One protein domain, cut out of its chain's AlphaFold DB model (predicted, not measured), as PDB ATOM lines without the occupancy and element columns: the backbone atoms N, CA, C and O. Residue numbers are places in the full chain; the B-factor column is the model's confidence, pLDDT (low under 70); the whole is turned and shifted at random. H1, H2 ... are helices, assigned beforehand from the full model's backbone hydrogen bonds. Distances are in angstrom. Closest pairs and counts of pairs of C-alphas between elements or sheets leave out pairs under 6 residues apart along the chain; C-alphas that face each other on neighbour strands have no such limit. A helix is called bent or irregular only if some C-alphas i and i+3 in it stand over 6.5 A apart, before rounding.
ATOM      1  N   PHE A  15     -24.821  -2.947  38.770       89.69
ATOM      2  CA  PHE A  15     -24.889  -4.388  38.560       89.69
ATOM      3  C   PHE A  15     -24.192  -4.805  37.261       89.69
ATOM      4  O   PHE A  15     -24.441  -4.239  36.197       89.69
ATOM      5  N   SER A  16     -23.377  -5.855  37.353       92.62
ATOM      6  CA  SER A  16     -22.711  -6.487  36.218       92.62
ATOM      7  C   SER A  16     -23.045  -7.975  36.207       92.62
ATOM      8  O   SER A  16     -22.593  -8.730  37.068       92.62
ATOM      9  N   LEU A  17     -23.846  -8.398  35.223       94.00
ATOM     10  CA  LEU A  17     -24.157  -9.811  35.021       94.00
ATOM     11  C   LEU A  17     -22.902 -10.673  34.780       94.00
ATOM     12  O   LEU A  17     -22.808 -11.715  35.427       94.00
ATOM     13  N   PRO A  18     -21.937 -10.290  33.914       95.81
ATOM     14  CA  PRO A  18     -20.743 -11.096  33.692       95.81
ATOM     15  C   PRO A  18     -19.900 -11.209  34.957       95.81
ATOM     16  O   PRO A  18     -19.462 -12.309  35.257       95.81
ATOM     17  N   ALA A  19     -19.775 -10.146  35.762       94.31
ATOM     18  CA  ALA A  19     -19.042 -10.223  37.030       94.31
ATOM     19  C   ALA A  19     -19.711 -11.182  38.031       94.31
ATOM     20  O   ALA A  19     -19.038 -11.920  38.748       94.31
ATOM     21  N   GLU A  20     -21.046 -11.205  38.084       94.38
ATOM     22  CA  GLU A  20     -21.783 -12.145  38.939       94.38
ATOM     23  C   GLU A  20     -21.660 -13.591  38.448       94.38
ATOM     24  O   GLU A  20     -21.535 -14.499  39.268       94.38
ATOM     25  N   VAL A  21     -21.698 -13.816  37.130       95.75
ATOM     26  CA  VAL A  21     -21.493 -15.144  36.531       95.75
ATOM     27  C   VAL A  21     -20.056 -15.611  36.755       95.75
ATOM     28  O   VAL A  21     -19.858 -16.726  37.228       95.75
ATOM     29  N   GLU A  22     -19.066 -14.758  36.504       95.94
ATOM     30  CA  GLU A  22     -17.641 -15.030  36.717       95.94
ATOM     31  C   GLU A  22     -17.366 -15.410  38.175       95.94
ATOM     32  O   GLU A  22     -16.805 -16.471  38.441       95.94
ATOM     33  N   ALA A  23     -17.854 -14.613  39.131       95.50
ATOM     34  CA  ALA A  23     -17.664 -14.864  40.559       95.50
ATOM     35  C   ALA A  23     -18.242 -16.212  41.035       95.50
ATOM     36  O   ALA A  23     -17.818 -16.731  42.070       95.50
ATOM     37  N   ILE A  24     -19.217 -16.772  40.315       95.25
ATOM     38  CA  ILE A  24     -19.829 -18.072  40.629       95.25
ATOM     39  C   ILE A  24     -19.122 -19.198  39.888       95.25
ATOM     40  O   ILE A  24     -18.796 -20.227  40.479       95.25
ATOM     41  N   VAL A  25     -18.949 -19.028  38.581       95.81
ATOM     42  CA  VAL A  25     -18.565 -20.100  37.670       95.81
ATOM     43  C   VAL A  25     -17.057 -20.304  37.672       95.81
ATOM     44  O   VAL A  25     -16.612 -21.450  37.695       95.81
ATOM     45  N   GLN A  26     -16.268 -19.228  37.706       94.94
ATOM     46  CA  GLN A  26     -14.822 -19.307  37.508       94.94
ATOM     47  C   GLN A  26     -14.102 -20.119  38.600       94.94
ATOM     48  O   GLN A  26     -13.366 -21.045  38.246       94.94
ATOM     49  N   PRO A  27     -14.378 -19.920  39.907       96.50
ATOM     50  CA  PRO A  27     -13.754 -20.740  40.946       96.50
ATOM     51  C   PRO A  27     -14.113 -22.230  40.825       96.50
ATOM     52  O   PRO A  27     -13.310 -23.106  41.145       96.50
ATOM     53  N   LEU A  28     -15.325 -22.543  40.355       96.50
ATOM     54  CA  LEU A  28     -15.763 -23.925  40.148       96.50
ATOM     55  C   LEU A  28     -15.093 -24.538  38.914       96.50
ATOM     56  O   LEU A  28     -14.670 -25.692  38.968       96.50
ATOM     57  N   ALA A  29     -14.938 -23.771  37.833       95.88
ATOM     58  CA  ALA A  29     -14.235 -24.204  36.632       95.88
ATOM     59  C   ALA A  29     -12.772 -24.556  36.911       95.88
ATOM     60  O   ALA A  29     -12.302 -25.614  36.488       95.88
ATOM     61  N   GLU A  30     -12.081 -23.727  37.691       96.06
ATOM     62  CA  GLU A  30     -10.701 -23.975  38.114       96.06
ATOM     63  C   GLU A  30     -10.578 -25.259  38.946       96.06
ATOM     64  O   GLU A  30      -9.723 -26.107  38.667       96.06
ATOM     65  N   ARG A  31     -11.485 -25.464  39.912       96.31
ATOM     66  CA  ARG A  31     -11.526 -26.694  40.724       96.31
ATOM     67  C   ARG A  31     -11.780 -27.940  39.876       96.31
ATOM     68  O   ARG A  31     -11.117 -28.959  40.068       96.31
ATOM     69  N   VAL A  32     -12.711 -27.871  38.923       95.62
ATOM     70  CA  VAL A  32     -13.007 -28.987  38.009       95.62
ATOM     71  C   VAL A  32     -11.801 -29.302  37.122       95.62
ATOM     72  O   VAL A  32     -11.438 -30.474  36.988       95.62
ATOM     73  N   ALA A  33     -11.140 -28.286  36.561       94.31
ATOM     74  CA  ALA A  33      -9.973 -28.467  35.700       94.31
ATOM     75  C   ALA A  33      -8.815 -29.169  36.441       94.31
ATOM     76  O   ALA A  33      -8.197 -30.097  35.898       94.31
ATOM     77  N   ALA A  34      -8.586 -28.791  37.705       93.62
ATOM     78  CA  ALA A  34      -7.556 -29.363  38.573       93.62
ATOM     79  C   ALA A  34      -7.860 -30.798  39.055       93.62
ATOM     80  O   ALA A  34      -6.951 -31.519  39.475       93.62
ATOM     81  N   MET A  35      -9.117 -31.248  38.990       91.44
ATOM     82  CA  MET A  35      -9.522 -32.546  39.527       91.44
ATOM     83  C   MET A  35      -9.094 -33.728  38.641       91.44
ATOM     84  O   MET A  35      -9.265 -33.739  37.420       91.44
ATOM     85  N   ARG A  36      -8.628 -34.811  39.275       86.50
ATOM     86  CA  ARG A  36      -8.528 -36.137  38.640       86.50
ATOM     87  C   ARG A  36      -9.901 -36.820  38.649       86.50
ATOM     88  O   ARG A  36     -10.519 -36.925  39.698       86.50
ATOM     89  N   GLY A  37     -10.365 -37.321  37.503       87.75
ATOM     90  CA  GLY A  37     -11.685 -37.969  37.406       87.75
ATOM     91  C   GLY A  37     -12.854 -37.009  37.144       87.75
ATOM     92  O   GLY A  37     -13.961 -37.246  37.607       87.75
ATOM     93  N   ARG A  38     -12.628 -35.948  36.359       90.94
ATOM     94  CA  ARG A  38     -13.605 -34.883  36.021       90.94
ATOM     95  C   ARG A  38     -14.972 -35.379  35.530       90.94
ATOM     96  O   ARG A  38     -15.980 -34.719  35.734       90.94
ATOM     97  N   HIS A  39     -15.030 -36.565  34.923       90.75
ATOM     98  CA  HIS A  39     -16.287 -37.188  34.502       90.75
ATOM     99  C   HIS A  39     -17.265 -37.420  35.671       90.75
ATOM    100  O   HIS A  39     -18.471 -37.466  35.458       90.75
ATOM    101  N   MET A  40     -16.770 -37.520  36.912       93.19
ATOM    102  CA  MET A  40     -17.585 -37.729  38.116       93.19
ATOM    103  C   MET A  40     -18.427 -36.515  38.535       93.19
ATOM    104  O   MET A  40     -19.288 -36.672  39.407       93.19
ATOM    105  N   VAL A  41     -18.140 -35.338  37.965       95.31
ATOM    106  CA  VAL A  41     -18.861 -34.072  38.189       95.31
ATOM    107  C   VAL A  41     -19.463 -33.503  36.905       95.31
ATOM    108  O   VAL A  41     -20.018 -32.407  36.914       95.31
ATOM    109  N   ALA A  42     -19.352 -34.229  35.787       94.00
ATOM    110  CA  ALA A  42     -19.878 -33.786  34.500       94.00
ATOM    111  C   ALA A  42     -21.388 -33.467  34.543       94.00
ATOM    112  O   ALA A  42     -21.763 -32.436  33.988       94.00
ATOM    113  N   PRO A  43     -22.253 -34.250  35.228       94.75
ATOM    114  CA  PRO A  43     -23.673 -33.911  35.343       94.75
ATOM    115  C   PRO A  43     -23.925 -32.586  36.075       94.75
ATOM    116  O   PRO A  43     -24.766 -31.796  35.651       94.75
ATOM    117  N   GLU A  44     -23.196 -32.312  37.159       96.69
ATOM    118  CA  GLU A  44     -23.338 -31.071  37.922       96.69
ATOM    119  C   GLU A  44     -22.788 -29.853  37.163       96.69
ATOM    120  O   GLU A  44     -23.389 -28.778  37.217       96.69
ATOM    121  N   VAL A  45     -21.694 -30.020  36.412       96.12
ATOM    122  CA  VAL A  45     -21.193 -28.979  35.496       96.12
ATOM    123  C   VAL A  45     -22.222 -28.695  34.403       96.12
ATOM    124  O   VAL A  45     -22.536 -27.535  34.146       96.12
ATOM    125  N   ASP A  46     -22.802 -29.735  33.803       95.38
ATOM    126  CA  ASP A  46     -23.820 -29.584  32.765       95.38
ATOM    127  C   ASP A  46     -25.075 -28.862  33.273       95.38
ATOM    128  O   ASP A  46     -25.617 -27.979  32.599       95.38
ATOM    129  N   ALA A  47     -25.496 -29.176  34.500       96.31
ATOM    130  CA  ALA A  47     -26.591 -28.489  35.171       96.31
ATOM    131  C   ALA A  47     -26.275 -27.002  35.411       96.31
ATOM    132  O   ALA A  47     -27.133 -26.152  35.162       96.31
ATOM    133  N   LEU A  48     -25.051 -26.668  35.840       96.88
ATOM    134  CA  LEU A  48     -24.617 -25.280  36.033       96.88
ATOM    135  C   LEU A  48     -24.566 -24.501  34.713       96.88
ATOM    136  O   LEU A  48     -25.052 -23.369  34.650       96.88
ATOM    137  N   VAL A  49     -24.036 -25.110  33.650       96.31
ATOM    138  CA  VAL A  49     -23.999 -24.496  32.317       96.31
ATOM    139  C   VAL A  49     -25.410 -24.283  31.786       96.31
ATOM    140  O   VAL A  49     -25.730 -23.185  31.338       96.31
ATOM    141  N   THR A  50     -26.282 -25.285  31.907       96.25
ATOM    142  CA  THR A  50     -27.691 -25.179  31.502       96.25
ATOM    143  C   THR A  50     -28.407 -24.068  32.263       96.25
ATOM    144  O   THR A  50     -29.111 -23.262  31.657       96.25
ATOM    145  N   ALA A  51     -28.226 -23.996  33.584       97.25
ATOM    146  CA  ALA A  51     -28.855 -22.976  34.414       97.25
ATOM    147  C   ALA A  51     -28.371 -21.568  34.042       97.25
ATOM    148  O   ALA A  51     -29.190 -20.660  33.902       97.25
ATOM    149  N   THR A  52     -27.061 -21.393  33.843       96.69
ATOM    150  CA  THR A  52     -26.469 -20.100  33.469       96.69
ATOM    151  C   THR A  52     -26.912 -19.671  32.075       96.69
ATOM    152  O   THR A  52     -27.397 -18.556  31.901       96.69
ATOM    153  N   HIS A  53     -26.835 -20.573  31.093       95.81
ATOM    154  CA  HIS A  53     -27.305 -20.323  29.729       95.81
ATOM    155  C   HIS A  53     -28.784 -19.928  29.711       95.81
ATOM    156  O   HIS A  53     -29.144 -18.896  29.144       95.81
ATOM    157  N   LYS A  54     -29.633 -20.681  30.420       96.25
ATOM    158  CA  LYS A  54     -31.056 -20.365  30.555       96.25
ATOM    159  C   LYS A  54     -31.282 -18.990  31.185       96.25
ATOM    160  O   LYS A  54     -32.118 -18.243  30.687       96.25
ATOM    161  N   ALA A  55     -30.543 -18.638  32.237       96.25
ATOM    162  CA  ALA A  55     -30.649 -17.327  32.874       96.25
ATOM    163  C   ALA A  55     -30.323 -16.191  31.891       96.25
ATOM    164  O   ALA A  55     -31.077 -15.221  31.803       96.25
ATOM    165  N   VAL A  56     -29.248 -16.331  31.107       95.88
ATOM    166  CA  VAL A  56     -28.858 -15.345  30.085       95.88
ATOM    167  C   VAL A  56     -29.919 -15.240  28.986       95.88
ATOM    168  O   VAL A  56     -30.319 -14.128  28.635       95.88
ATOM    169  N   VAL A  57     -30.428 -16.365  28.476       95.06
ATOM    170  CA  VAL A  57     -31.502 -16.388  27.465       95.06
ATOM    171  C   VAL A  57     -32.774 -15.723  27.992       95.06
ATOM    172  O   VAL A  57     -33.362 -14.882  27.308       95.06
ATOM    173  N   ASP A  58     -33.193 -16.064  29.211       94.75
ATOM    174  CA  ASP A  58     -34.405 -15.521  29.818       94.75
ATOM    175  C   ASP A  58     -34.275 -13.998  30.002       94.75
ATOM    176  O   ASP A  58     -35.180 -13.255  29.615       94.75
ATOM    177  N   LEU A  59     -33.133 -13.510  30.503       93.94
ATOM    178  CA  LEU A  59     -32.864 -12.074  30.649       93.94
ATOM    179  C   LEU A  59     -32.798 -11.345  29.302       93.94
ATOM    180  O   LEU A  59     -33.389 -10.273  29.165       93.94
ATOM    181  N   THR A  60     -32.162 -11.948  28.296       94.00
ATOM    182  CA  THR A  60     -32.094 -11.409  26.926       94.00
ATOM    183  C   THR A  60     -33.492 -11.236  26.341       94.00
ATOM    184  O   THR A  60     -33.843 -10.158  25.855       94.00
ATOM    185  N   ARG A  61     -34.359 -12.248  26.482       92.81
ATOM    186  CA  ARG A  61     -35.763 -12.160  26.056       92.81
ATOM    187  C   ARG A  61     -36.531 -11.077  26.815       92.81
ATOM    188  O   ARG A  61     -37.335 -10.372  26.212       92.81
ATOM    189  N   GLN A  62     -36.303 -10.906  28.119       91.00
ATOM    190  CA  GLN A  62     -36.964  -9.827  28.868       91.00
ATOM    191  C   GLN A  62     -36.540  -8.442  28.372       91.00
ATOM    192  O   GLN A  62     -37.394  -7.562  28.221       91.00
ATOM    193  N   VAL A  63     -35.247  -8.247  28.101       90.75
ATOM    194  CA  VAL A  63     -34.728  -6.999  27.526       90.75
ATOM    195  C   VAL A  63     -35.394  -6.729  26.177       90.75
ATOM    196  O   VAL A  63     -35.988  -5.663  25.999       90.75
ATOM    197  N   ALA A  64     -35.423  -7.731  25.297       91.88
ATOM    198  CA  ALA A  64     -36.076  -7.656  23.993       91.88
ATOM    199  C   ALA A  64     -37.554  -7.256  24.094       91.88
ATOM    200  O   ALA A  64     -38.021  -6.368  23.384       91.88
ATOM    201  N   ILE A  65     -38.302  -7.853  25.028       90.62
ATOM    202  CA  ILE A  65     -39.718  -7.532  25.267       90.62
ATOM    203  C   ILE A  65     -39.900  -6.064  25.673       90.62
ATOM    204  O   ILE A  65     -40.902  -5.446  25.287       90.62
ATOM    205  N   GLY A  66     -38.979  -5.522  26.474       87.25
ATOM    206  CA  GLY A  66     -38.987  -4.130  26.918       87.25
ATOM    207  C   GLY A  66     -38.615  -3.144  25.810       87.25
ATOM    208  O   GLY A  66     -39.211  -2.069  25.718       87.25
ATOM    209  N   GLU A  67     -37.662  -3.500  24.954       89.62
ATOM    210  CA  GLU A  67     -37.271  -2.702  23.788       89.62
ATOM    211  C   GLU A  67     -38.337  -2.714  22.699       89.62
ATOM    212  O   GLU A  67     -38.743  -1.649  22.231       89.62
ATOM    213  N   ALA A  68     -38.866  -3.890  22.359       91.75
ATOM    214  CA  ALA A  68     -39.953  -4.036  21.401       91.75
ATOM    215  C   ALA A  68     -41.170  -3.210  21.835       91.75
ATOM    216  O   ALA A  68     -41.726  -2.471  21.029       91.75
ATOM    217  N   ALA A  69     -41.519  -3.236  23.129       89.50
ATOM    218  CA  ALA A  69     -42.595  -2.409  23.674       89.50
ATOM    219  C   ALA A  69     -42.342  -0.902  23.539       89.50
ATOM    220  O   ALA A  69     -43.300  -0.151  23.422       89.50
ATOM    221  N   GLY A  70     -41.085  -0.448  23.597       89.12
ATOM    222  CA  GLY A  70     -40.717   0.951  23.365       89.12
ATOM    223  C   GLY A  70     -40.807   1.334  21.888       89.12
ATOM    224  O   GLY A  70     -41.363   2.376  21.549       89.12
ATOM    225  N   ARG A  71     -40.308   0.460  21.008       92.81
ATOM    226  CA  ARG A  71     -40.267   0.683  19.558       92.81
ATOM    227  C   ARG A  71     -41.650   0.655  18.919       92.81
ATOM    228  O   ARG A  71     -41.874   1.415  17.988       92.81
ATOM    229  N   THR A  72     -42.586  -0.143  19.429       94.69
ATOM    230  CA  THR A  72     -43.941  -0.270  18.861       94.69
ATOM    231  C   THR A  72     -44.990   0.614  19.542       94.69
ATOM    232  O   THR A  72     -46.181   0.452  19.283       94.69
ATOM    233  N   ARG A  73     -44.597   1.580  20.391       93.25
ATOM    234  CA  ARG A  73     -45.549   2.475  21.094       93.25
ATOM    235  C   ARG A  73     -46.446   3.291  20.166       93.25
ATOM    236  O   ARG A  73     -47.530   3.675  20.576       93.25
ATOM    237  N   HIS A  74     -45.970   3.579  18.959       95.56
ATOM    238  CA  HIS A  74     -46.692   4.359  17.957       95.56
ATOM    239  C   HIS A  74     -47.679   3.517  17.131       95.56
ATOM    240  O   HIS A  74     -48.501   4.079  16.416       95.56
ATOM    241  N   LEU A  75     -47.594   2.186  17.214       96.31
ATOM    242  CA  LEU A  75     -48.520   1.263  16.563       96.31
ATOM    243  C   LEU A  75     -49.707   0.972  17.485       96.31
ATOM    244  O   LEU A  75     -49.596   1.080  18.707       96.31
ATOM    245  N   THR A  76     -50.826   0.537  16.913       95.00
ATOM    246  CA  THR A  76     -52.032   0.156  17.660       95.00
ATOM    247  C   THR A  76     -52.584  -1.184  17.167       95.00
ATOM    248  O   THR A  76     -52.196  -1.688  16.113       95.00
ATOM    249  N   GLY A  77     -53.468  -1.797  17.959       94.12
ATOM    250  CA  GLY A  77     -54.204  -2.997  17.557       94.12
ATOM    251  C   GLY A  77     -53.318  -4.197  17.199       94.12
ATOM    252  O   GLY A  77     -52.336  -4.501  17.879       94.12
ATOM    253  N   THR A  78     -53.697  -4.904  16.136       94.81
ATOM    254  CA  THR A  78     -53.039  -6.133  15.666       94.81
ATOM    255  C   THR A  78     -51.611  -5.901  15.184       94.81
ATOM    256  O   THR A  78     -50.744  -6.732  15.452       94.81
ATOM    257  N   ASP A  79     -51.340  -4.757  14.557       94.62
ATOM    258  CA  ASP A  79     -50.020  -4.434  14.007       94.62
ATOM    259  C   ASP A  79     -48.991  -4.258  15.121       94.62
ATOM    260  O   ASP A  79     -47.862  -4.737  15.021       94.62
ATOM    261  N   GLN A  80     -49.396  -3.647  16.239       94.81
ATOM    262  CA  GLN A  80     -48.541  -3.530  17.418       94.81
ATOM    263  C   GLN A  80     -48.174  -4.900  17.998       94.81
ATOM    264  O   GLN A  80     -47.023  -5.115  18.391       94.81
ATOM    265  N   ILE A  81     -49.140  -5.822  18.065       93.69
ATOM    266  CA  ILE A  81     -48.935  -7.173  18.601       93.69
ATOM    267  C   ILE A  81     -47.991  -7.961  17.687       93.69
ATOM    268  O   ILE A  81     -46.995  -8.503  18.171       93.69
ATOM    269  N   ALA A  82     -48.264  -7.969  16.379       95.00
ATOM    270  CA  ALA A  82     -47.461  -8.678  15.387       95.00
ATOM    271  C   ALA A  82     -46.028  -8.128  15.313       95.00
ATOM    272  O   ALA A  82     -45.070  -8.896  15.401       95.00
ATOM    273  N   ALA A  83     -45.863  -6.801  15.254       94.62
ATOM    274  CA  ALA A  83     -44.547  -6.166  15.233       94.62
ATOM    275  C   ALA A  83     -43.748  -6.456  16.509       94.62
ATOM    276  O   ALA A  83     -42.542  -6.694  16.455       94.62
ATOM    277  N   ARG A  84     -44.407  -6.474  17.675       94.38
ATOM    278  CA  ARG A  84     -43.743  -6.798  18.941       94.38
ATOM    279  C   ARG A  84     -43.265  -8.247  18.977       94.38
ATOM    280  O   ARG A  84     -42.150  -8.477  19.434       94.38
ATOM    281  N   ALA A  85     -44.089  -9.192  18.524       93.38
ATOM    282  CA  ALA A  85     -43.706 -10.600  18.439       93.38
ATOM    283  C   ALA A  85     -42.511 -10.778  17.492       93.38
ATOM    284  O   ALA A  85     -41.478 -11.281  17.918       93.38
ATOM    285  N   ALA A  86     -42.596 -10.220  16.281       95.50
ATOM    286  CA  ALA A  86     -41.523 -10.287  15.290       95.50
ATOM    287  C   ALA A  86     -40.193  -9.711  15.808       95.50
ATOM    288  O   ALA A  86     -39.142 -10.309  15.602       95.50
ATOM    289  N   LEU A  87     -40.224  -8.579  16.525       94.44
ATOM    290  CA  LEU A  87     -39.021  -7.991  17.123       94.44
ATOM    291  C   LEU A  87     -38.402  -8.871  18.214       94.44
ATOM    292  O   LEU A  87     -37.183  -8.901  18.336       94.44
ATOM    293  N   VAL A  88     -39.220  -9.549  19.023       93.50
ATOM    294  CA  VAL A  88     -38.730 -10.451  20.076       93.50
ATOM    295  C   VAL A  88     -38.183 -11.745  19.475       93.50
ATOM    296  O   VAL A  88     -37.153 -12.231  19.934       93.50
ATOM    297  N   ASP A  89     -38.842 -12.282  18.448       92.88
ATOM    298  CA  ASP A  89     -38.433 -13.519  17.775       92.88
ATOM    299  C   ASP A  89     -37.172 -13.333  16.922       92.88
ATOM    300  O   ASP A  89     -36.408 -14.278  16.743       92.88
ATOM    301  N   ALA A  90     -36.912 -12.111  16.449       93.25
ATOM    302  CA  ALA A  90     -35.698 -11.764  15.712       93.25
ATOM    303  C   ALA A  90     -34.444 -11.617  16.597       93.25
ATOM    304  O   ALA A  90     -33.362 -11.357  16.072       93.25
ATOM    305  N   VAL A  91     -34.559 -11.734  17.925       92.88
ATOM    306  CA  VAL A  91     -33.404 -11.594  18.819       92.88
ATOM    307  C   VAL A  91     -32.512 -12.824  18.753       92.88
ATOM    308  O   VAL A  91     -32.937 -13.939  19.052       92.88
ATOM    309  N   GLU A  92     -31.242 -12.594  18.421       90.62
ATOM    310  CA  GLU A  92     -30.198 -13.611  18.482       90.62
ATOM    311  C   GLU A  92     -29.968 -14.035  19.938       90.62
ATOM    312  O   GLU A  92     -29.716 -13.212  20.822       90.62
ATOM    313  N   LEU A  93     -30.067 -15.338  20.190       90.56
ATOM    314  CA  LEU A  93     -29.827 -15.921  21.504       90.56
ATOM    315  C   LEU A  93     -28.434 -16.547  21.535       90.56
ATOM    316  O   LEU A  93     -28.031 -17.160  20.548       90.56
ATOM    317  N   PRO A  94     -27.708 -16.439  22.662       88.31
ATOM    318  CA  PRO A  94     -26.414 -17.085  22.783       88.31
ATOM    319  C   PRO A  94     -26.569 -18.599  22.651       88.31
ATOM    320  O   PRO A  94     -27.513 -19.196  23.183       88.31
ATOM    321  N   GLU A  95     -25.618 -19.226  21.972       89.25
ATOM    322  CA  GLU A  95     -25.514 -20.678  21.940       89.25
ATOM    323  C   GLU A  95     -25.105 -21.216  23.314       89.25
ATOM    324  O   GLU A  95     -24.508 -20.519  24.140       89.25
ATOM    325  N   ARG A  96     -25.471 -22.469  23.587       88.88
ATOM    326  CA  ARG A  96     -25.082 -23.134  24.827       88.88
ATOM    327  C   ARG A  96     -23.636 -23.634  24.699       88.88
ATOM    328  O   ARG A  96     -23.377 -24.408  23.779       88.88
ATOM    329  N   PRO A  97     -22.739 -23.288  25.643       85.56
ATOM    330  CA  PRO A  97     -21.377 -23.818  25.684       85.56
ATOM    331  C   PRO A  97     -21.328 -25.346  25.691       85.56
ATOM    332  O   PRO A  97     -22.154 -26.005  26.337       85.56
ATOM    333  N   ALA A  98     -20.326 -25.914  25.024       82.56
ATOM    334  CA  ALA A  98     -20.082 -27.352  25.053       82.56
ATOM    335  C   ALA A  98     -19.414 -27.763  26.380       82.56
ATOM    336  O   ALA A  98     -18.394 -27.212  26.782       82.56
ATOM    337  N   THR A  99     -19.962 -28.775  27.055       74.19
ATOM    338  CA  THR A  99     -19.547 -29.201  28.410       74.19
ATOM    339  C   THR A  99     -18.921 -30.593  28.459       74.19
ATOM    340  O   THR A  99     -18.776 -31.178  29.530       74.19
ATOM    341  N   VAL A 100     -18.537 -31.160  27.313       68.44
ATOM    342  CA  VAL A 100     -18.136 -32.572  27.208       68.44
ATOM    343  C   VAL A 100     -16.632 -32.725  26.965       68.44
ATOM    344  O   VAL A 100     -16.006 -31.949  26.244       68.44
ATOM    345  N   GLY A 101     -16.048 -33.778  27.542       72.94
ATOM    346  CA  GLY A 101     -14.708 -34.253  27.195       72.94
ATOM    347  C   GLY A 101     -13.607 -33.242  27.510       72.94
ATOM    348  O   GLY A 101     -13.383 -32.907  28.674       72.94
ATOM    349  N   ALA A 102     -12.903 -32.779  26.473       74.12
ATOM    350  CA  ALA A 102     -11.790 -31.838  26.599       74.12
ATOM    351  C   ALA A 102     -12.212 -30.492  27.210       74.12
ATOM    352  O   ALA A 102     -11.415 -29.878  27.919       74.12
ATOM    353  N   ALA A 103     -13.471 -30.078  27.022       80.31
ATOM    354  CA  ALA A 103     -13.986 -28.837  27.590       80.31
ATOM    355  C   ALA A 103     -13.878 -28.829  29.123       80.31
ATOM    356  O   ALA A 103     -13.395 -27.849  29.684       80.31
ATOM    357  N   LEU A 104     -14.187 -29.952  29.793       89.19
ATOM    358  CA  LEU A 104     -14.085 -30.091  31.256       89.19
ATOM    359  C   LEU A 104     -12.648 -30.038  31.783       89.19
ATOM    360  O   LEU A 104     -12.440 -29.783  32.966       89.19
ATOM    361  N   ALA A 105     -11.652 -30.338  30.945       89.31
ATOM    362  CA  ALA A 105     -10.247 -30.247  31.336       89.31
ATOM    363  C   ALA A 105      -9.730 -28.802  31.336       89.31
ATOM    364  O   ALA A 105      -8.664 -28.540  31.889       89.31
ATOM    365  N   SER A 106     -10.477 -27.886  30.724       91.00
ATOM    366  CA  SER A 106     -10.152 -26.470  30.636       91.00
ATOM    367  C   SER A 106     -11.121 -25.630  31.466       91.00
ATOM    368  O   SER A 106     -12.200 -26.082  31.845       91.00
ATOM    369  N   VAL A 107     -10.759 -24.369  31.682       93.06
ATOM    370  CA  VAL A 107     -11.664 -23.350  32.234       93.06
ATOM    371  C   VAL A 107     -12.498 -22.649  31.147       93.06
ATOM    372  O   VAL A 107     -13.228 -21.711  31.448       93.06
ATOM    373  N   ALA A 108     -12.402 -23.080  29.881       92.19
ATOM    374  CA  ALA A 108     -12.995 -22.382  28.734       92.19
ATOM    375  C   ALA A 108     -14.523 -22.274  28.820       92.19
ATOM    376  O   ALA A 108     -15.075 -21.210  28.566       92.19
ATOM    377  N   TRP A 109     -15.200 -23.330  29.277       92.50
ATOM    378  CA  TRP A 109     -16.655 -23.314  29.465       92.50
ATOM    379  C   TRP A 109     -17.112 -22.254  30.481       92.50
ATOM    380  O   TRP A 109     -18.222 -21.740  30.370       92.50
ATOM    381  N   GLY A 110     -16.263 -21.905  31.454       93.50
ATOM    382  CA  GLY A 110     -16.523 -20.806  32.379       93.50
ATOM    383  C   GLY A 110     -16.477 -19.455  31.669       93.50
ATOM    384  O   GLY A 110     -17.427 -18.679  31.755       93.50
ATOM    385  N   TRP A 111     -15.425 -19.220  30.884       94.12
ATOM    386  CA  TRP A 111     -15.263 -18.001  30.086       94.12
ATOM    387  C   TRP A 111     -16.352 -17.817  29.025       94.12
ATOM    388  O   TRP A 111     -16.837 -16.705  28.836       94.12
ATOM    389  N   GLU A 112     -16.789 -18.892  28.368       94.12
ATOM    390  CA  GLU A 112     -17.885 -18.835  27.394       94.12
ATOM    391  C   GLU A 112     -19.203 -18.378  28.042       94.12
ATOM    392  O   GLU A 112     -19.938 -17.576  27.463       94.12
ATOM    393  N   LEU A 113     -19.486 -18.820  29.273       94.06
ATOM    394  CA  LEU A 113     -20.658 -18.366  30.027       94.06
ATOM    395  C   LEU A 113     -20.562 -16.892  30.434       94.06
ATOM    396  O   LEU A 113     -21.567 -16.178  30.372       94.06
ATOM    397  N   VAL A 114     -19.371 -16.427  30.823       95.56
ATOM    398  CA  VAL A 114     -19.122 -15.008  31.122       95.56
ATOM    399  C   VAL A 114     -19.336 -14.163  29.866       95.56
ATOM    400  O   VAL A 114     -20.100 -13.200  29.904       95.56
ATOM    401  N   SER A 115     -18.771 -14.575  28.729       94.00
ATOM    402  CA  SER A 115     -18.938 -13.870  27.453       94.00
ATOM    403  C   SER A 115     -20.399 -13.837  26.982       94.00
ATOM    404  O   SER A 115     -20.888 -12.812  26.501       94.00
ATOM    405  N   ALA A 116     -21.162 -14.917  27.190       93.25
ATOM    406  CA  ALA A 116     -22.599 -14.919  26.912       93.25
ATOM    407  C   ALA A 116     -23.355 -13.878  27.763       93.25
ATOM    408  O   ALA A 116     -24.262 -13.210  27.263       93.25
ATOM    409  N   ALA A 117     -22.970 -13.706  29.032       94.50
ATOM    410  CA  ALA A 117     -23.564 -12.724  29.936       94.50
ATOM    411  C   ALA A 117     -23.216 -11.265  29.582       94.50
ATOM    412  O   ALA A 117     -24.032 -10.369  29.823       94.50
ATOM    413  N   GLU A 118     -22.049 -11.005  28.987       93.31
ATOM    414  CA  GLU A 118     -21.637  -9.657  28.565       93.31
ATOM    415  C   GLU A 118     -22.624  -9.034  27.573       93.31
ATOM    416  O   GLU A 118     -22.977  -7.860  27.719       93.31
ATOM    417  N   ARG A 119     -23.144  -9.834  26.628       89.12
ATOM    418  CA  ARG A 119     -24.042  -9.377  25.548       89.12
ATOM    419  C   ARG A 119     -25.281  -8.629  26.049       89.12
ATOM    420  O   ARG A 119     -25.799  -7.762  25.352       89.12
ATOM    421  N   VAL A 120     -25.759  -8.952  27.251       90.19
ATOM    422  CA  VAL A 120     -26.992  -8.387  27.826       90.19
ATOM    423  C   VAL A 120     -26.725  -7.428  28.999       90.19
ATOM    424  O   VAL A 120     -27.625  -6.715  29.449       90.19
ATOM    425  N   SER A 121     -25.481  -7.350  29.485       91.25
ATOM    426  CA  SER A 121     -25.138  -6.659  30.734       91.25
ATOM    427  C   SER A 121     -25.395  -5.151  30.704       91.25
ATOM    428  O   SER A 121     -26.024  -4.615  31.617       91.25
ATOM    429  N   ALA A 122     -24.958  -4.460  29.646       87.56
ATOM    430  CA  ALA A 122     -25.087  -3.002  29.552       87.56
ATOM    431  C   ALA A 122     -26.559  -2.548  29.570       87.56
ATOM    432  O   ALA A 122     -26.930  -1.586  30.253       87.56
ATOM    433  N   VAL A 123     -27.423  -3.285  28.865       87.50
ATOM    434  CA  VAL A 123     -28.856  -2.980  28.818       87.50
ATOM    435  C   VAL A 123     -29.524  -3.294  30.157       87.50
ATOM    436  O   VAL A 123     -30.329  -2.495  30.637       87.50
ATOM    437  N   LEU A 124     -29.162  -4.406  30.808       88.38
ATOM    438  CA  LEU A 124     -29.667  -4.741  32.145       88.38
ATOM    439  C   LEU A 124     -29.283  -3.692  33.192       88.38
ATOM    440  O   LEU A 124     -30.158  -3.243  33.928       88.38
ATOM    441  N   SER A 125     -28.018  -3.270  33.231       87.56
ATOM    442  CA  SER A 125     -27.525  -2.222  34.140       87.56
ATOM    443  C   SER A 125     -28.344  -0.931  33.999       87.56
ATOM    444  O   SER A 125     -28.841  -0.390  34.989       87.56
ATOM    445  N   THR A 126     -28.608  -0.505  32.760       86.50
ATOM    446  CA  THR A 126     -29.441   0.677  32.482       86.50
ATOM    447  C   THR A 126     -30.872   0.505  33.008       86.50
ATOM    448  O   THR A 126     -31.444   1.429  33.586       86.50
ATOM    449  N   ARG A 127     -31.470  -0.681  32.839       84.31
ATOM    450  CA  ARG A 127     -32.840  -0.973  33.302       84.31
ATOM    451  C   ARG A 127     -32.946  -1.049  34.823       84.31
ATOM    452  O   ARG A 127     -33.955  -0.610  35.368       84.31
ATOM    453  N   LEU A 128     -31.913  -1.557  35.494       85.19
ATOM    454  CA  LEU A 128     -31.820  -1.620  36.955       85.19
ATOM    455  C   LEU A 128     -31.649  -0.238  37.603       85.19
ATOM    456  O   LEU A 128     -31.997  -0.065  38.766       85.19
ATOM    457  N   GLY A 129     -31.163   0.758  36.858       79.50
ATOM    458  CA  GLY A 129     -31.106   2.154  37.303       79.50
ATOM    459  C   GLY A 129     -32.434   2.919  37.236       79.50
ATOM    460  O   GLY A 129     -32.482   4.066  37.672       79.50
ATOM    461  N   GLY A 130     -33.500   2.332  36.676       73.00
ATOM    462  CA  GLY A 130     -34.785   3.004  36.463       73.00
ATOM    463  C   GLY A 130     -35.952   2.386  37.251       73.00
ATOM    464  O   GLY A 130     -35.907   1.209  37.597       73.00
ATOM    465  N   PRO A 131     -37.057   3.128  37.469       64.50
ATOM    466  CA  PRO A 131     -38.230   2.667  38.228       64.50
ATOM    467  C   PRO A 131     -39.134   1.681  37.450       64.50
ATOM    468  O   PRO A 131     -40.358   1.703  37.572       64.50
ATOM    469  N   GLN A 132     -38.570   0.842  36.577       64.25
ATOM    470  CA  GLN A 132     -39.367   0.042  35.648       64.25
ATOM    471  C   GLN A 132     -39.917  -1.245  36.276       64.25
ATOM    472  O   GLN A 132     -39.256  -2.281  36.300       64.25
ATOM    473  N   VAL A 133     -41.198  -1.200  36.643       66.25
ATOM    474  CA  VAL A 133     -42.030  -2.390  36.856       66.25
ATOM    475  C   VAL A 133     -42.505  -2.908  35.499       66.25
ATOM    476  O   VAL A 133     -43.271  -2.246  34.799       66.25
ATOM    477  N   VAL A 134     -42.093  -4.117  35.121       63.25
ATOM    478  CA  VAL A 134     -42.597  -4.796  33.918       63.25
ATOM    479  C   VAL A 134     -43.478  -5.953  34.369       63.25
ATOM    480  O   VAL A 134     -43.013  -6.845  35.075       63.25
ATOM    481  N   ARG A 135     -44.755  -5.965  33.960       62.72
ATOM    482  CA  ARG A 135     -45.751  -6.987  34.357       62.72
ATOM    483  C   ARG A 135     -45.817  -7.225  35.882       62.72
ATOM    484  O   ARG A 135     -45.863  -8.368  36.317       62.72
ATOM    485  N   GLY A 136     -45.768  -6.158  36.680       68.75
ATOM    486  CA  GLY A 136     -45.889  -6.239  38.144       68.75
ATOM    487  C   GLY A 136     -44.635  -6.693  38.900       68.75
ATOM    488  O   GLY A 136     -44.712  -6.830  40.112       68.75
ATOM    489  N   MET A 137     -43.499  -6.905  38.223       78.12
ATOM    490  CA  MET A 137     -42.235  -7.325  38.844       78.12
ATOM    491  C   MET A 137     -41.106  -6.349  38.496       78.12
ATOM    492  O   MET A 137     -40.969  -5.952  37.328       78.12
ATOM    493  N   GLN A 138     -40.299  -5.986  39.495       84.50
ATOM    494  CA  GLN A 138     -39.130  -5.115  39.324       84.50
ATOM    495  C   GLN A 138     -38.018  -5.833  38.543       84.50
ATOM    496  O   GLN A 138     -37.906  -7.062  38.566       84.50
ATOM    497  N   TRP A 139     -37.153  -5.081  37.858       85.62
ATOM    498  CA  TRP A 139     -36.004  -5.674  37.158       85.62
ATOM    499  C   TRP A 139     -35.047  -6.412  38.098       85.62
ATOM    500  O   TRP A 139     -34.558  -7.482  37.738       85.62
ATOM    501  N   SER A 140     -34.832  -5.899  39.310       86.62
ATOM    502  CA  SER A 140     -34.012  -6.554  40.337       86.62
ATOM    503  C   SER A 140     -34.559  -7.936  40.707       86.62
ATOM    504  O   SER A 140     -33.817  -8.917  40.711       86.62
ATOM    505  N   GLU A 141     -35.870  -8.044  40.925       86.81
ATOM    506  CA  GLU A 141     -36.558  -9.308  41.211       86.81
ATOM    507  C   GLU A 141     -36.453 -10.290  40.041       86.81
ATOM    508  O   GLU A 141     -36.185 -11.472  40.247       86.81
ATOM    509  N   ARG A 142     -36.601  -9.808  38.801       88.94
ATOM    510  CA  ARG A 142     -36.455 -10.637  37.593       88.94
ATOM    511  C   ARG A 142     -35.054 -11.226  37.479       88.94
ATOM    512  O   ARG A 142     -34.918 -12.415  37.197       88.94
ATOM    513  N   VAL A 143     -34.028 -10.412  37.731       91.19
ATOM    514  CA  VAL A 143     -32.629 -10.857  37.755       91.19
ATOM    515  C   VAL A 143     -32.411 -11.887  38.862       91.19
ATOM    516  O   VAL A 143     -31.848 -12.947  38.600       91.19
ATOM    517  N   LEU A 144     -32.927 -11.649  40.071       90.50
ATOM    518  CA  LEU A 144     -32.843 -12.619  41.168       90.50
ATOM    519  C   LEU A 144     -33.519 -13.954  40.835       90.50
ATOM    520  O   LEU A 144     -32.965 -15.015  41.125       90.50
ATOM    521  N   VAL A 145     -34.707 -13.919  40.228       91.62
ATOM    522  CA  VAL A 145     -35.432 -15.127  39.812       91.62
ATOM    523  C   VAL A 145     -34.638 -15.897  38.759       91.62
ATOM    524  O   VAL A 145     -34.508 -17.114  38.884       91.62
ATOM    525  N   ALA A 146     -34.065 -15.205  37.770       93.88
ATOM    526  CA  ALA A 146     -33.249 -15.823  36.725       93.88
ATOM    527  C   ALA A 146     -31.954 -16.446  37.275       93.88
ATOM    528  O   ALA A 146     -31.532 -17.498  36.805       93.88
ATOM    529  N   LEU A 147     -31.340 -15.834  38.292       94.06
ATOM    530  CA  LEU A 147     -30.072 -16.288  38.872       94.06
ATOM    531  C   LEU A 147     -30.224 -17.366  39.956       94.06
ATOM    532  O   LEU A 147     -29.269 -18.083  40.252       94.06
ATOM    533  N   ARG A 148     -31.420 -17.546  40.524       93.81
ATOM    534  CA  ARG A 148     -31.665 -18.550  41.573       93.81
ATOM    535  C   ARG A 148     -31.335 -19.994  41.137       93.81
ATOM    536  O   ARG A 148     -30.715 -20.703  41.932       93.81
ATOM    537  N   PRO A 149     -31.694 -20.467  39.926       96.19
ATOM    538  CA  PRO A 149     -31.261 -21.780  39.442       96.19
ATOM    539  C   PRO A 149     -29.739 -21.903  39.303       96.19
ATOM    540  O   PRO A 149     -29.194 -22.970  39.580       96.19
ATOM    541  N   VAL A 150     -29.052 -20.817  38.927       96.12
ATOM    542  CA  VAL A 150     -27.584 -20.774  38.819       96.12
ATOM    543  C   VAL A 150     -26.951 -20.991  40.191       96.12
ATOM    544  O   VAL A 150     -26.077 -21.841  40.333       96.12
ATOM    545  N   ASP A 151     -27.447 -20.299  41.221       95.12
ATOM    546  CA  ASP A 151     -26.976 -20.488  42.599       95.12
ATOM    547  C   ASP A 151     -27.173 -21.922  43.082       95.12
ATOM    548  O   ASP A 151     -26.275 -22.504  43.690       95.12
ATOM    549  N   ALA A 152     -28.350 -22.495  42.817       95.44
ATOM    550  CA  ALA A 152     -28.670 -23.856  43.227       95.44
ATOM    551  C   ALA A 152     -27.742 -24.880  42.555       95.44
ATOM    552  O   ALA A 152     -27.199 -25.752  43.235       95.44
ATOM    553  N   ALA A 153     -27.513 -24.746  41.245       96.88
ATOM    554  CA  ALA A 153     -26.601 -25.612  40.505       96.88
ATOM    555  C   ALA A 153     -25.144 -25.445  40.968       96.88
ATOM    556  O   ALA A 153     -24.441 -26.437  41.158       96.88
ATOM    557  N   ALA A 154     -24.709 -24.211  41.236       96.75
ATOM    558  CA  ALA A 154     -23.371 -23.926  41.752       96.75
ATOM    559  C   ALA A 154     -23.142 -24.556  43.134       96.75
ATOM    560  O   ALA A 154     -22.100 -25.159  43.371       96.75
ATOM    561  N   VAL A 155     -24.126 -24.464  44.038       96.88
ATOM    562  CA  VAL A 155     -24.071 -25.125  45.353       96.88
ATOM    563  C   VAL A 155     -24.019 -26.646  45.207       96.88
ATOM    564  O   VAL A 155     -23.247 -27.295  45.910       96.88
ATOM    565  N   ALA A 156     -24.799 -27.229  44.293       97.06
ATOM    566  CA  ALA A 156     -24.771 -28.670  44.054       97.06
ATOM    567  C   ALA A 156     -23.394 -29.144  43.551       97.06
ATOM    568  O   ALA A 156     -22.862 -30.135  44.062       97.06
ATOM    569  N   LEU A 157     -22.794 -28.409  42.607       97.25
ATOM    570  CA  LEU A 157     -21.446 -28.686  42.111       97.25
ATOM    571  C   LEU A 157     -20.400 -28.532  43.222       97.25
ATOM    572  O   LEU A 157     -19.596 -29.436  43.423       97.25
ATOM    573  N   GLU A 158     -20.442 -27.447  43.994       97.44
ATOM    574  CA  GLU A 158     -19.534 -27.209  45.124       97.44
ATOM    575  C   GLU A 158     -19.594 -28.347  46.153       97.44
ATOM    576  O   GLU A 158     -18.575 -28.953  46.475       97.44
ATOM    577  N   GLN A 159     -20.795 -28.750  46.572       97.25
ATOM    578  CA  GLN A 159     -20.976 -29.876  47.494       97.25
ATOM    579  C   GLN A 159     -20.472 -31.204  46.920       97.25
ATOM    580  O   GLN A 159     -20.043 -32.098  47.661       97.25
ATOM    581  N   ARG A 160     -20.570 -31.395  45.601       97.25
ATOM    582  CA  ARG A 160     -20.034 -32.580  44.932       97.25
ATOM    583  C   ARG A 160     -18.506 -32.559  44.923       97.25
ATOM    584  O   ARG A 160     -17.916 -33.570  45.309       97.25
ATOM    585  N   LEU A 161     -17.898 -31.433  44.552       96.56
ATOM    586  CA  LEU A 161     -16.451 -31.210  44.591       96.56
ATOM    587  C   LEU A 161     -15.907 -31.485  46.004       96.56
ATOM    588  O   LEU A 161     -15.050 -32.351  46.170       96.56
ATOM    589  N   ASP A 162     -16.505 -30.879  47.033       96.69
ATOM    590  CA  ASP A 162     -16.091 -31.036  48.435       96.69
ATOM    591  C   ASP A 162     -16.159 -32.494  48.917       96.69
ATOM    592  O   ASP A 162     -15.371 -32.933  49.761       96.69
ATOM    593  N   ARG A 163     -17.142 -33.269  48.440       96.06
ATOM    594  CA  ARG A 163     -17.253 -34.700  48.771       96.06
ATOM    595  C   ARG A 163     -16.141 -35.518  48.115       96.06
ATOM    596  O   ARG A 163     -15.589 -36.404  48.763       96.06
ATOM    597  N   LEU A 164     -15.819 -35.234  46.855       95.12
ATOM    598  CA  LEU A 164     -14.775 -35.951  46.116       95.12
ATOM    599  C   LEU A 164     -13.374 -35.618  46.635       95.12
ATOM    600  O   LEU A 164     -12.547 -36.519  46.787       95.12
ATOM    601  N   GLU A 165     -13.121 -34.354  46.963       93.12
ATOM    602  CA  GLU A 165     -11.861 -33.903  47.557       93.12
ATOM    603  C   GLU A 165     -11.621 -34.576  48.915       93.12
ATOM    604  O   GLU A 165     -10.557 -35.160  49.131       93.12
ATOM    605  N   ARG A 166     -12.639 -34.615  49.791       93.44
ATOM    606  CA  ARG A 166     -12.567 -35.342  51.073       93.44
ATOM    607  C   ARG A 166     -12.314 -36.833  50.886       93.44
ATOM    608  O   ARG A 166     -11.388 -37.366  51.485       93.44
ATOM    609  N   ALA A 167     -13.065 -37.491  50.003       91.62
ATOM    610  CA  ALA A 167     -12.876 -38.916  49.733       91.62
ATOM    611  C   ALA A 167     -11.460 -39.228  49.214       91.62
ATOM    612  O   ALA A 167     -10.886 -40.268  49.541       91.62
ATOM    613  N   THR A 168     -10.883 -38.327  48.418       89.56
ATOM    614  CA  THR A 168      -9.512 -38.462  47.912       89.56
ATOM    615  C   THR A 168      -8.486 -38.278  49.030       89.56
ATOM    616  O   THR A 168      -7.568 -39.089  49.150       89.56
ATOM    617  N   ALA A 169      -8.666 -37.267  49.884       88.75
ATOM    618  CA  ALA A 169      -7.802 -37.026  51.038       88.75
ATOM    619  C   ALA A 169      -7.838 -38.190  52.042       88.75
ATOM    620  O   ALA A 169      -6.792 -38.626  52.522       88.75
ATOM    621  N   ASP A 170      -9.018 -38.746  52.316       89.38
ATOM    622  CA  ASP A 170      -9.176 -39.873  53.237       89.38
ATOM    623  C   ASP A 170      -8.527 -41.148  52.691       89.38
ATOM    624  O   ASP A 170      -7.836 -41.851  53.431       89.38
ATOM    625  N   ARG A 171      -8.651 -41.419  51.384       87.12
ATOM    626  CA  ARG A 171      -7.917 -42.522  50.738       87.12
ATOM    627  C   ARG A 171      -6.408 -42.330  50.828       87.12
ATOM    628  O   ARG A 171      -5.706 -43.281  51.162       87.12
ATOM    629  N   ALA A 172      -5.913 -41.117  50.575       85.88
ATOM    630  CA  ALA A 172      -4.488 -40.816  50.693       85.88
ATOM    631  C   ALA A 172      -3.983 -41.044  52.129       85.88
ATOM    632  O   ALA A 172      -2.950 -41.680  52.320       85.88
ATOM    633  N   ARG A 173      -4.750 -40.627  53.147       85.25
ATOM    634  CA  ARG A 173      -4.446 -40.905  54.562       85.25
ATOM    635  C   ARG A 173      -4.423 -42.403  54.864       85.25
ATOM    636  O   ARG A 173      -3.491 -42.881  55.498       85.25
ATOM    637  N   GLN A 174      -5.408 -43.163  54.386       81.44
ATOM    638  CA  GLN A 174      -5.479 -44.614  54.610       81.44
ATOM    639  C   GLN A 174      -4.340 -45.396  53.943       81.44
ATOM    640  O   GLN A 174      -3.964 -46.454  54.458       81.44
ATOM    641  N   GLN A 175      -3.831 -44.898  52.810       78.69
ATOM    642  CA  GLN A 175      -2.671 -45.442  52.098       78.69
ATOM    643  C   GLN A 175      -1.342 -45.037  52.750       78.69
ATOM    644  O   GLN A 175      -0.398 -45.819  52.710       78.69
ATOM    645  N   ALA A 176      -1.277 -43.849  53.360       75.88
ATOM    646  CA  ALA A 176      -0.097 -43.375  54.079       75.88
ATOM    647  C   ALA A 176       0.160 -44.152  55.381       75.88
ATOM    648  O   ALA A 176       1.316 -44.316  55.753       75.88
ATOM    649  N   VAL A 177      -0.885 -44.670  56.043       75.00
ATOM    650  CA  VAL A 177      -0.707 -45.616  57.157       75.00
ATOM    651  C   VAL A 177      -0.198 -46.940  56.589       75.00
ATOM    652  O   VAL A 177      -0.963 -47.701  55.978       75.00
ATOM    653  N   SER A 178       1.091 -47.212  56.787       74.44
ATOM    654  CA  SER A 178       1.744 -48.387  56.223       74.44
ATOM    655  C   SER A 178       1.097 -49.676  56.754       74.44
ATOM    656  O   SER A 178       0.661 -49.734  57.910       74.44
ATOM    657  N   PRO A 179       1.040 -50.759  55.954       76.25
ATOM    658  CA  PRO A 179       0.582 -52.064  56.436       76.25
ATOM    659  C   PRO A 179       1.325 -52.518  57.700       76.25
ATOM    660  O   PRO A 179       0.732 -53.151  58.569       76.25
ATOM    661  N   ARG A 180       2.600 -52.128  57.829       77.62
ATOM    662  CA  ARG A 180       3.430 -52.362  59.012       77.62
ATOM    663  C   ARG A 180       2.917 -51.609  60.238       77.62
ATOM    664  O   ARG A 180       2.796 -52.219  61.287       77.62
ATOM    665  N   GLU A 181       2.580 -50.328  60.128       79.69
ATOM    666  CA  GLU A 181       2.010 -49.561  61.248       79.69
ATOM    667  C   GLU A 181       0.638 -50.093  61.665       79.69
ATOM    668  O   GLU A 181       0.356 -50.172  62.856       79.69
ATOM    669  N   LYS A 182      -0.190 -50.539  60.706       80.81
ATOM    670  CA  LYS A 182      -1.453 -51.227  61.024       80.81
ATOM    671  C   LYS A 182      -1.204 -52.539  61.765       80.81
ATOM    672  O   LYS A 182      -1.883 -52.806  62.748       80.81
ATOM    673  N   ALA A 183      -0.225 -53.330  61.326       81.19
ATOM    674  CA  ALA A 183       0.153 -54.574  61.993       81.19
ATOM    675  C   ALA A 183       0.716 -54.325  63.403       81.19
ATOM    676  O   ALA A 183       0.340 -55.023  64.336       81.19
ATOM    677  N   LEU A 184       1.555 -53.299  63.580       82.50
ATOM    678  CA  LEU A 184       2.105 -52.911  64.881       82.50
ATOM    679  C   LEU A 184       1.021 -52.410  65.840       82.50
ATOM    680  O   LEU A 184       1.004 -52.813  66.997       82.50
ATOM    681  N   ALA A 185       0.087 -51.584  65.363       84.75
ATOM    682  CA  ALA A 185      -1.045 -51.123  66.163       84.75
ATOM    683  C   ALA A 185      -1.987 -52.276  66.554       84.75
ATOM    684  O   ALA A 185      -2.475 -52.314  67.681       84.75
ATOM    685  N   LEU A 186      -2.213 -53.236  65.647       86.31
ATOM    686  CA  LEU A 186      -3.010 -54.430  65.930       86.31
ATOM    687  C   LEU A 186      -2.337 -55.304  66.999       86.31
ATOM    688  O   LEU A 186      -2.988 -55.685  67.965       86.31
ATOM    689  N   LEU A 187      -1.032 -55.563  66.866       87.31
ATOM    690  CA  LEU A 187      -0.253 -56.315  67.854       87.31
ATOM    691  C   LEU A 187      -0.282 -55.630  69.227       87.31
ATOM    692  O   LEU A 187      -0.605 -56.279  70.218       87.31
ATOM    693  N   ALA A 188      -0.077 -54.311  69.271       86.44
ATOM    694  CA  ALA A 188      -0.176 -53.530  70.501       86.44
ATOM    695  C   ALA A 188      -1.577 -53.601  71.142       86.44
ATOM    696  O   ALA A 188      -1.683 -53.684  72.358       86.44
ATOM    697  N   SER A 189      -2.655 -53.628  70.347       90.19
ATOM    698  CA  SER A 189      -4.028 -53.779  70.868       90.19
ATOM    699  C   SER A 189      -4.343 -55.172  71.431       90.19
ATOM    700  O   SER A 189      -5.337 -55.340  72.132       90.19
ATOM    701  N   MET A 190      -3.507 -56.164  71.120       93.38
ATOM    702  CA  MET A 190      -3.607 -57.538  71.617       93.38
ATOM    703  C   MET A 190      -2.586 -57.818  72.736       93.38
ATOM    704  O   MET A 190      -2.416 -58.977  73.105       93.38
ATOM    705  N   ASP A 191      -1.891 -56.787  73.241       90.12
ATOM    706  CA  ASP A 191      -0.748 -56.897  74.166       90.12
ATOM    707  C   ASP A 191       0.375 -57.822  73.650       90.12
ATOM    708  O   ASP A 191       1.116 -58.449  74.408       90.12
TER     709      ASP A 191
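This is residues 15 to 191 of the 203 residues of an uncharacterized protein of Rhodococcus triatomae BKS 15-14 (UniProt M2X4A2). A long, slender bundle is built of H1, H2, H5 and H6, with H2 in its core, H5 and H6 packed along H2, and H1 packed on H5 and H6. At one end of H2 the helix H3 folds back on it; at the other end sits tiny H4, and residues 169 to 191, the last part of H6 with H7, stick out as an arm. The printed part has 177 residues with seven named helices, H1 to H7 in that order, and no named strand; its class is all helix. It is only just extended, close to loose, with a radius of gyration of the C-alphas of 24.0 A, and spans 95 by 32 by 23 A, a rod.

H1, residues 17 to 34, begins with C-alpha 17 at (-24.157, -9.811, 35.021). By its hydrogen bonds it was assigned as one helix, but it is bent, C-alphas 24 and 27 being 6.6 A apart; its arms are H1a, residues 17 to 24, and H1b, residues 27 to 34, at a steep tilt of 51 degrees. H2, residues 38 to 71, is 47.4 A long and irregular, with C-alphas 40 and 43 7.7 A apart, and has a kink of 35 degrees near residue 45. H3 is residues 77 to 89 and H4 residues 102 to 105. H5, residues 108 to 128, is 29.2 A long and irregular, with C-alphas 119 and 122 7.6 A apart. H6, residues 139 to 176, was likewise assigned as one helix by its hydrogen bonds but is bent, C-alphas 146 and 149 being 6.8 A apart; its arms are H6a, residues 139 to 146, and H6b, residues 149 to 176, 40.6 A long. H7, residues 179 to 189, ends with C-alpha 189 at (-4.028, -53.779, 70.868).

H1a touches H5, with closest C-alphas of Pro 18 and Val 114 at 5.0 A. H1b touches H4, C-alphas of Ala 33 and Ala 105 at 4.7 A being closest. H2, the hub, touches H6b at a shallow tilt of 16 degrees, opposite ways, with closest C-alphas of Leu 48 and Ala 153 at 4.9 A. H2 and H3 form a hairpin, closest at the C-alphas of Ala 68 and Arg 84, 5.3 A. Every O i to N i+4 pair is within hydrogen-bond range in H1a, H1b, H3, H6a, H6b and H7; H2 has 28 of 30, H5 13 of 17, and H4 is too short for such a pair.

The C-alphas of Thr 76 and Asp 191, the two farthest apart, are 95.3 A apart. The printed part has no cut, and the link from H3 to H4 is long, with 12 residues. Residue 100 and residues 131 to 136 have pLDDT under 70.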